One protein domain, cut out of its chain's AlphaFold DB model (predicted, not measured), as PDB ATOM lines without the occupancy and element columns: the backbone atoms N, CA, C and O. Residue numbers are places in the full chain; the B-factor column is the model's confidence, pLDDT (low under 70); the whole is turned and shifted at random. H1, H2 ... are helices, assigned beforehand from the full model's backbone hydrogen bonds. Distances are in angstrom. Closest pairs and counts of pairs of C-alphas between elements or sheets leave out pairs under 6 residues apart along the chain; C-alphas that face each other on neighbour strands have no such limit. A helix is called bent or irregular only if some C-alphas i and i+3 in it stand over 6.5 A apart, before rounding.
ATOM      1  N   ASP A 748      -0.010 146.380  64.978       72.88
ATOM      2  CA  ASP A 748      -1.175 147.269  64.861       72.88
ATOM      3  C   ASP A 748      -1.205 148.046  63.530       72.88
ATOM      4  O   ASP A 748      -2.240 148.587  63.149       72.88
ATOM      5  N   ASP A 749      -0.087 148.084  62.799       78.38
ATOM      6  CA  ASP A 749      -0.011 148.618  61.440       78.38
ATOM      7  C   ASP A 749      -0.076 147.456  60.442       78.38
ATOM      8  O   ASP A 749       0.939 146.946  59.956       78.38
ATOM      9  N   PHE A 750      -1.293 146.974  60.185       77.94
ATOM     10  CA  PHE A 750      -1.513 145.769  59.385       77.94
ATOM     11  C   PHE A 750      -1.061 145.938  57.926       77.94
ATOM     12  O   PHE A 750      -0.535 144.991  57.339       77.94
ATOM     13  N   ILE A 751      -1.198 147.137  57.345       76.38
ATOM     14  CA  ILE A 751      -0.763 147.418  55.969       76.38
ATOM     15  C   ILE A 751       0.758 147.280  55.888       76.38
ATOM     16  O   ILE A 751       1.261 146.463  55.108       76.38
ATOM     17  N   ARG A 752       1.503 147.994  56.746       83.75
ATOM     18  CA  ARG A 752       2.972 147.922  56.751       83.75
ATOM     19  C   ARG A 752       3.483 146.556  57.173       83.75
ATOM     20  O   ARG A 752       4.438 146.050  56.589       83.75
ATOM     21  N   SER A 753       2.818 145.909  58.125       87.56
ATOM     22  CA  SER A 753       3.147 144.545  58.536       87.56
ATOM     23  C   SER A 753       3.024 143.553  57.384       87.56
ATOM     24  O   SER A 753       3.936 142.752  57.174       87.56
ATOM     25  N   ARG A 754       1.951 143.623  56.585       87.38
ATOM     26  CA  ARG A 754       1.792 142.784  55.387       87.38
ATOM     27  C   ARG A 754       2.888 143.055  54.361       87.38
ATOM     28  O   ARG A 754       3.473 142.095  53.861       87.38
ATOM     29  N   GLU A 755       3.221 144.319  54.095       86.25
ATOM     30  CA  GLU A 755       4.317 144.688  53.183       86.25
ATOM     31  C   GLU A 755       5.674 144.141  53.656       86.25
ATOM     32  O   GLU A 755       6.414 143.535  52.875       86.25
ATOM     33  N   ILE A 756       5.994 144.305  54.943       90.00
ATOM     34  CA  ILE A 756       7.239 143.824  55.555       90.00
ATOM     35  C   ILE A 756       7.327 142.301  55.467       90.00
ATOM     36  O   ILE A 756       8.348 141.775  55.023       90.00
ATOM     37  N   ILE A 757       6.264 141.581  55.837       88.88
ATOM     38  CA  ILE A 757       6.238 140.113  55.797       88.88
ATOM     39  C   ILE A 757       6.370 139.598  54.369       88.88
ATOM     40  O   ILE A 757       7.207 138.730  54.119       88.88
ATOM     41  N   GLN A 758       5.624 140.165  53.417       87.44
ATOM     42  CA  GLN A 758       5.763 139.821  52.000       87.44
ATOM     43  C   GLN A 758       7.193 140.056  51.510       87.44
ATOM     44  O   GLN A 758       7.757 139.221  50.795       87.44
ATOM     45  N   LYS A 759       7.813 141.168  51.926       87.62
ATOM     46  CA  LYS A 759       9.176 141.496  51.528       87.62
ATOM     47  C   LYS A 759      10.199 140.525  52.105       87.62
ATOM     48  O   LYS A 759      10.999 139.993  51.335       87.62
ATOM     49  N   LEU A 760      10.166 140.273  53.414       88.19
ATOM     50  CA  LEU A 760      11.060 139.326  54.087       88.19
ATOM     51  C   LEU A 760      10.922 137.926  53.487       88.19
ATOM     52  O   LEU A 760      11.925 137.315  53.122       88.19
ATOM     53  N   TRP A 761       9.683 137.473  53.282       85.31
ATOM     54  CA  TRP A 761       9.391 136.189  52.654       85.31
ATOM     55  C   TRP A 761       9.995 136.064  51.258       85.31
ATOM     56  O   TRP A 761      10.575 135.033  50.920       85.31
ATOM     57  N   SER A 762       9.845 137.103  50.428       84.75
ATOM     58  CA  SER A 762      10.349 137.096  49.049       84.75
ATOM     59  C   SER A 762      11.874 136.956  48.959       84.75
ATOM     60  O   SER A 762      12.378 136.535  47.920       84.75
ATOM     61  N   ILE A 763      12.591 137.308  50.032       84.94
ATOM     62  CA  ILE A 763      14.052 137.245  50.133       84.94
ATOM     63  C   ILE A 763      14.474 135.874  50.674       84.94
ATOM     64  O   ILE A 763      15.115 135.103  49.965       84.94
ATOM     65  N   ASP A 764      14.079 135.548  51.908       82.19
ATOM     66  CA  ASP A 764      14.240 134.218  52.500       82.19
ATOM     67  C   ASP A 764      13.084 133.973  53.490       82.19
ATOM     68  O   ASP A 764      12.981 134.683  54.495       82.19
ATOM     69  N   PRO A 765      12.240 132.944  53.278       79.44
ATOM     70  CA  PRO A 765      11.180 132.563  54.214       79.44
ATOM     71  C   PRO A 765      11.657 132.276  55.646       79.44
ATOM     72  O   PRO A 765      10.850 132.205  56.564       79.44
ATOM     73  N   LYS A 766      12.957 132.101  55.902       82.19
ATOM     74  CA  LYS A 766      13.462 132.004  57.280       82.19
ATOM     75  C   LYS A 766      13.446 133.331  58.028       82.19
ATOM     76  O   LYS A 766      13.341 133.310  59.248       82.19
ATOM     77  N   GLU A 767      13.524 134.462  57.332       85.69
ATOM     78  CA  GLU A 767      13.579 135.787  57.962       85.69
ATOM     79  C   GLU A 767      12.279 136.135  58.700       85.69
ATOM     80  O   GLU A 767      12.292 136.936  59.629       85.69
ATOM     81  N   ILE A 768      11.160 135.499  58.343       85.50
ATOM     82  CA  ILE A 768       9.881 135.679  59.041       85.50
ATOM     83  C   ILE A 768       9.761 134.829  60.314       85.50
ATOM     84  O   ILE A 768       8.884 135.108  61.126       85.50
ATOM     85  N   GLN A 769      10.631 133.832  60.536       85.00
ATOM     86  CA  GLN A 769      10.540 132.930  61.700       85.00
ATOM     87  C   GLN A 769      10.677 133.672  63.028       85.00
ATOM     88  O   GLN A 769       9.994 133.333  63.995       85.00
ATOM     89  N   ASP A 770      11.509 134.715  63.054       83.38
ATOM     90  CA  ASP A 770      11.690 135.577  64.223       83.38
ATOM     91  C   ASP A 770      10.397 136.332  64.586       83.38
ATOM     92  O   ASP A 770      10.184 136.666  65.749       83.38
ATOM     93  N   LEU A 771       9.509 136.541  63.608       88.06
ATOM     94  CA  LEU A 771       8.243 137.257  63.753       88.06
ATOM     95  C   LEU A 771       7.048 136.323  64.016       88.06
ATOM     96  O   LEU A 771       5.956 136.806  64.301       88.06
ATOM     97  N   TYR A 772       7.219 134.991  63.985       87.75
ATOM     98  CA  TYR A 772       6.113 134.035  64.208       87.75
ATOM     99  C   TYR A 772       5.347 134.273  65.510       87.75
ATOM    100  O   TYR A 772       4.120 134.257  65.461       87.75
ATOM    101  N   PRO A 773       6.002 134.534  66.659       86.06
ATOM    102  CA  PRO A 773       5.277 134.779  67.902       86.06
ATOM    103  C   PRO A 773       4.389 136.027  67.859       86.06
ATOM    104  O   PRO A 773       3.403 136.087  68.590       86.06
ATOM    105  N   GLU A 774       4.749 137.025  67.053       85.88
ATOM    106  CA  GLU A 774       3.976 138.257  66.885       85.88
ATOM    107  C   GLU A 774       2.852 138.049  65.866       85.88
ATOM    108  O   GLU A 774       1.707 138.375  66.156       85.88
ATOM    109  N   ILE A 775       3.137 137.389  64.737       84.88
ATOM    110  CA  ILE A 775       2.132 137.020  63.727       84.88
ATOM    111  C   ILE A 775       1.043 136.119  64.326       84.88
ATOM    112  O   ILE A 775      -0.135 136.367  64.103       84.88
ATOM    113  N   GLU A 776       1.403 135.114  65.134       84.25
ATOM    114  CA  GLU A 776       0.436 134.215  65.794       84.25
ATOM    115  C   GLU A 776      -0.467 134.935  66.808       84.25
ATOM    116  O   GLU A 776      -1.521 134.418  67.174       84.25
ATOM    117  N   ARG A 777      -0.068 136.122  67.280       81.88
ATOM    118  CA  ARG A 777      -0.893 136.976  68.147       81.88
ATOM    119  C   ARG A 777      -1.738 137.971  67.354       81.88
ATOM    120  O   ARG A 777      -2.587 138.627  67.954       81.88
ATOM    121  N   SER A 778      -1.506 138.097  66.048       81.88
ATOM    122  CA  SER A 778      -2.181 139.080  65.212       81.88
ATOM    123  C   SER A 778      -3.617 138.650  64.909       81.88
ATOM    124  O   SER A 778      -3.854 137.489  64.577       81.88
ATOM    125  N   PRO A 779      -4.596 139.567  64.988       77.00
ATOM    126  CA  PRO A 779      -5.943 139.328  64.483       77.00
ATOM    127  C   PRO A 779      -6.033 139.352  62.947       77.00
ATOM    128  O   PRO A 779      -7.127 139.118  62.422       77.00
ATOM    129  N   ASP A 780      -4.934 139.669  62.255       83.75
ATOM    130  CA  ASP A 780      -4.851 139.773  60.802       83.75
ATOM    131  C   ASP A 780      -4.779 138.397  60.125       83.75
ATOM    132  O   ASP A 780      -3.743 137.729  60.087       83.75
ATOM    133  N   TRP A 781      -5.902 138.008  59.526       84.00
ATOM    134  CA  TRP A 781      -6.063 136.736  58.830       84.00
ATOM    135  C   TRP A 781      -5.174 136.587  57.592       84.00
ATOM    136  O   TRP A 781      -4.850 135.465  57.209       84.00
ATOM    137  N   VAL A 782      -4.746 137.687  56.965       79.69
ATOM    138  CA  VAL A 782      -3.834 137.617  55.814       79.69
ATOM    139  C   VAL A 782      -2.450 137.173  56.283       79.69
ATOM    140  O   VAL A 782      -1.827 136.320  55.649       79.69
ATOM    141  N   LEU A 783      -1.980 137.699  57.419       83.31
ATOM    142  CA  LEU A 783      -0.713 137.279  58.026       83.31
ATOM    143  C   LEU A 783      -0.776 135.830  58.536       83.31
ATOM    144  O   LEU A 783       0.197 135.085  58.394       83.31
ATOM    145  N   GLU A 784      -1.922 135.405  59.073       80.25
ATOM    146  CA  GLU A 784      -2.154 134.015  59.487       80.25
ATOM    147  C   GLU A 784      -2.102 133.045  58.288       80.25
ATOM    148  O   GLU A 784      -1.433 132.007  58.351       80.25
ATOM    149  N   ASP A 785      -2.721 133.405  57.160       77.88
ATOM    150  CA  ASP A 785      -2.660 132.639  55.909       77.88
ATOM    151  C   ASP A 785      -1.218 132.484  55.394       77.88
ATOM    152  O   ASP A 785      -0.819 131.383  54.990       77.88
ATOM    153  N   PHE A 786      -0.406 133.551  55.452       75.31
ATOM    154  CA  PHE A 786       1.026 133.474  55.138       75.31
ATOM    155  C   PHE A 786       1.729 132.448  56.033       75.31
ATOM    156  O   PHE A 786       2.431 131.565  55.537       75.31
ATOM    157  N   LEU A 787       1.501 132.498  57.346       78.62
ATOM    158  CA  LEU A 787       2.105 131.560  58.290       78.62
ATOM    159  C   LEU A 787       1.709 130.101  57.998       78.62
ATOM    160  O   LEU A 787       2.548 129.196  58.067       78.62
ATOM    161  N   HIS A 788       0.445 129.853  57.653       77.25
ATOM    162  CA  HIS A 788      -0.033 128.524  57.270       77.25
ATOM    163  C   HIS A 788       0.631 128.010  55.992       77.25
ATOM    164  O   HIS A 788       1.075 126.856  55.954       77.25
ATOM    165  N   LEU A 789       0.745 128.859  54.967       74.56
ATOM    166  CA  LEU A 789       1.434 128.528  53.721       74.56
ATOM    167  C   LEU A 789       2.904 128.160  53.967       74.56
ATOM    168  O   LEU A 789       3.387 127.194  53.369       74.56
ATOM    169  N   ASP A 790       3.604 128.846  54.880       74.19
ATOM    170  CA  ASP A 790       5.024 128.571  55.162       74.19
ATOM    171  C   ASP A 790       5.179 127.205  55.817       74.19
ATOM    172  O   ASP A 790       5.999 126.380  55.406       74.19
ATOM    173  N   LYS A 791       4.343 126.945  56.831       74.19
ATOM    174  CA  LYS A 791       4.323 125.674  57.558       74.19
ATOM    175  C   LYS A 791       4.071 124.518  56.582       74.19
ATOM    176  O   LYS A 791       4.828 123.545  56.591       74.19
ATOM    177  N   MET A 792       3.104 124.661  55.667       71.94
ATOM    178  CA  MET A 792       2.829 123.670  54.617       71.94
ATOM    179  C   MET A 792       4.006 123.476  53.650       71.94
ATOM    180  O   MET A 792       4.376 122.339  53.346       71.94
ATOM    181  N   LEU A 793       4.625 124.557  53.165       70.31
ATOM    182  CA  LEU A 793       5.786 124.486  52.268       70.31
ATOM    183  C   LEU A 793       7.000 123.855  52.956       70.31
ATOM    184  O   LEU A 793       7.712 123.045  52.357       70.31
ATOM    185  N   THR A 794       7.211 124.161  54.234       68.94
ATOM    186  CA  THR A 794       8.262 123.578  55.071       68.94
ATOM    187  C   THR A 794       8.041 122.079  55.281       68.94
ATOM    188  O   THR A 794       8.993 121.298  55.200       68.94
ATOM    189  N   GLU A 795       6.801 121.638  55.496       66.31
ATOM    190  CA  GLU A 795       6.439 120.217  55.579       66.31
ATOM    191  C   GLU A 795       6.605 119.487  54.238       66.31
ATOM    192  O   GLU A 795       7.182 118.397  54.202       66.31
ATOM    193  N   LEU A 796       6.200 120.103  53.125       63.34
ATOM    194  CA  LEU A 796       6.403 119.576  51.768       63.34
ATOM    195  C   LEU A 796       7.893 119.469  51.400       63.34
ATOM    196  O   LEU A 796       8.324 118.504  50.767       63.34
ATOM    197  N   ASN A 797       8.716 120.427  51.827       61.03
ATOM    198  CA  ASN A 797      10.162 120.388  51.612       61.03
ATOM    199  C   ASN A 797      10.852 119.349  52.514       61.03
ATOM    200  O   ASN A 797      11.815 118.704  52.090       61.03
ATOM    201  N   LYS A 798      10.334 119.114  53.728       59.38
ATOM    202  CA  LYS A 798      10.756 117.996  54.589       59.38
ATOM    203  C   LYS A 798      10.353 116.641  53.996       59.38
ATOM    204  O   LYS A 798      11.158 115.714  54.051       59.38
ATOM    205  N   SER A 799       9.176 116.523  53.374       53.03
ATOM    206  CA  SER A 799       8.696 115.273  52.762       53.03
ATOM    207  C   SER A 799       9.398 114.937  51.439       53.03
ATOM    208  O   SER A 799       9.696 113.768  51.196       53.03
ATOM    209  N   LYS A 800       9.816 115.933  50.643       45.88
ATOM    210  CA  LYS A 800      10.711 115.725  49.482       45.88
ATOM    211  C   LYS A 800      12.090 115.175  49.865       45.88
ATOM    212  O   LYS A 800      12.730 114.515  49.052       45.88
ATOM    213  N   LYS A 801      12.534 115.359  51.115       41.03
ATOM    214  CA  LYS A 801      13.739 114.700  51.656       41.03
ATOM    215  C   LYS A 801      13.542 113.192  51.909       41.03
ATOM    216  O   LYS A 801      14.529 112.494  52.120       41.03
ATOM    217  N   TYR A 802      12.301 112.701  51.826       39.50
ATOM    218  CA  TYR A 802      11.903 111.291  51.925       39.50
ATOM    219  C   TYR A 802      11.362 110.696  50.609       39.50
ATOM    220  O   TYR A 802      10.982 109.529  50.601       39.50
ATOM    221  N   SER A 803      11.378 111.431  49.489       29.59
ATOM    222  CA  SER A 803      11.170 110.848  48.153       29.59
ATOM    223  C   SER A 803      12.505 110.733  47.413       29.59
ATOM    224  O   SER A 803      12.826 111.529  46.525       29.59
ATOM    225  N   LYS A 804      13.299 109.741  47.816       29.30
ATOM    226  CA  LYS A 804      14.339 109.145  46.984       29.30
ATOM    227  C   LYS A 804      14.081 107.654  46.880       29.30
ATOM    228  O   LYS A 804      13.811 107.058  47.946       29.30
TER     229      LYS A 804
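Overview. This is residues 748 to 804 of the 804 residues of an uncharacterized protein of Candidatus Heimdallarchaeota archaeon (UniProt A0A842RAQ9). A small compact head of three helices has one long arm: H1 and the first part of H3 run the same way at a small angle, the short H2 runs back between them along the chain and packs on the beginning of H3, and residues 795 to 804, the far end of H3 and the tail after it, stick out from the head. The printed part has 57 residues with three named helices, H1, H2 and H3 in that order, and no named strand; the class is all helix. The whole is only just loose, close to compact, with a radius of gyration of the C-alphas of 12.6 A. The C-alphas span 45 by 21 by 16 A, a rod in outline whose length the arm makes, while the body without residues 795 to 804 spans 26 by 18 by 16 A.

Along the chain. H1, residues 750 to 763, begins with C-alpha 750 at (-1.513, 145.769, 59.385) and is 20.0 A long from first to last C-alpha. H2, residues 769 to 775, measures 9.6 A from first to last C-alpha and is irregular: C-alphas 770 and 773 are 7.4 A apart. H3, residues 781 to 800, is the longest helix at 28.5 A; it begins with C-alpha 781 at (-6.063, 136.736, 58.830) and ends with C-alpha 800 at (10.711, 115.725, 49.482).

Arrangement. H1 and H3 only just touch, with 3 pairs of C-alphas within 8 A, through residues 754 to 757 of H1 and 782 to 783 of H3 alone. Their closest C-alphas, those of Arg 754 and Leu 783, are 6.6 A apart. The two helices run the same way at a shallow tilt of 19 degrees. H1 and H2 are near each other, with 5 pairs of C-alphas within 10 A. H2 and H3 form a helical hairpin and touch, H3 with residues 783 to 787 alone; the closest C-alphas, those of Ile 775 and Leu 783, are 6.4 A apart. They run opposite ways at a tilt of 35.4 degrees, only just steep. In H1 and H3 every O i to N i+4 pair is within hydrogen-bond range; in H2 1 of 3 is, beside 3 of 4 O i to N i+3 pairs.

Size, cuts and confidence. The C-alphas of Asp 748 and Lys 804, the first and last printed, are the two farthest apart, at 44.9 A. The printed part has no cut, and it ends at the chain's last residue, 804. The links from H1 to H2 and from H2 to H3 are both tight, with 5 residues each. Residues 795 to 804, of which 795 to 800 belong to H3, stand free. The mean pLDDT of the printed part is 76.0, and residues 794 to 804 are under 70.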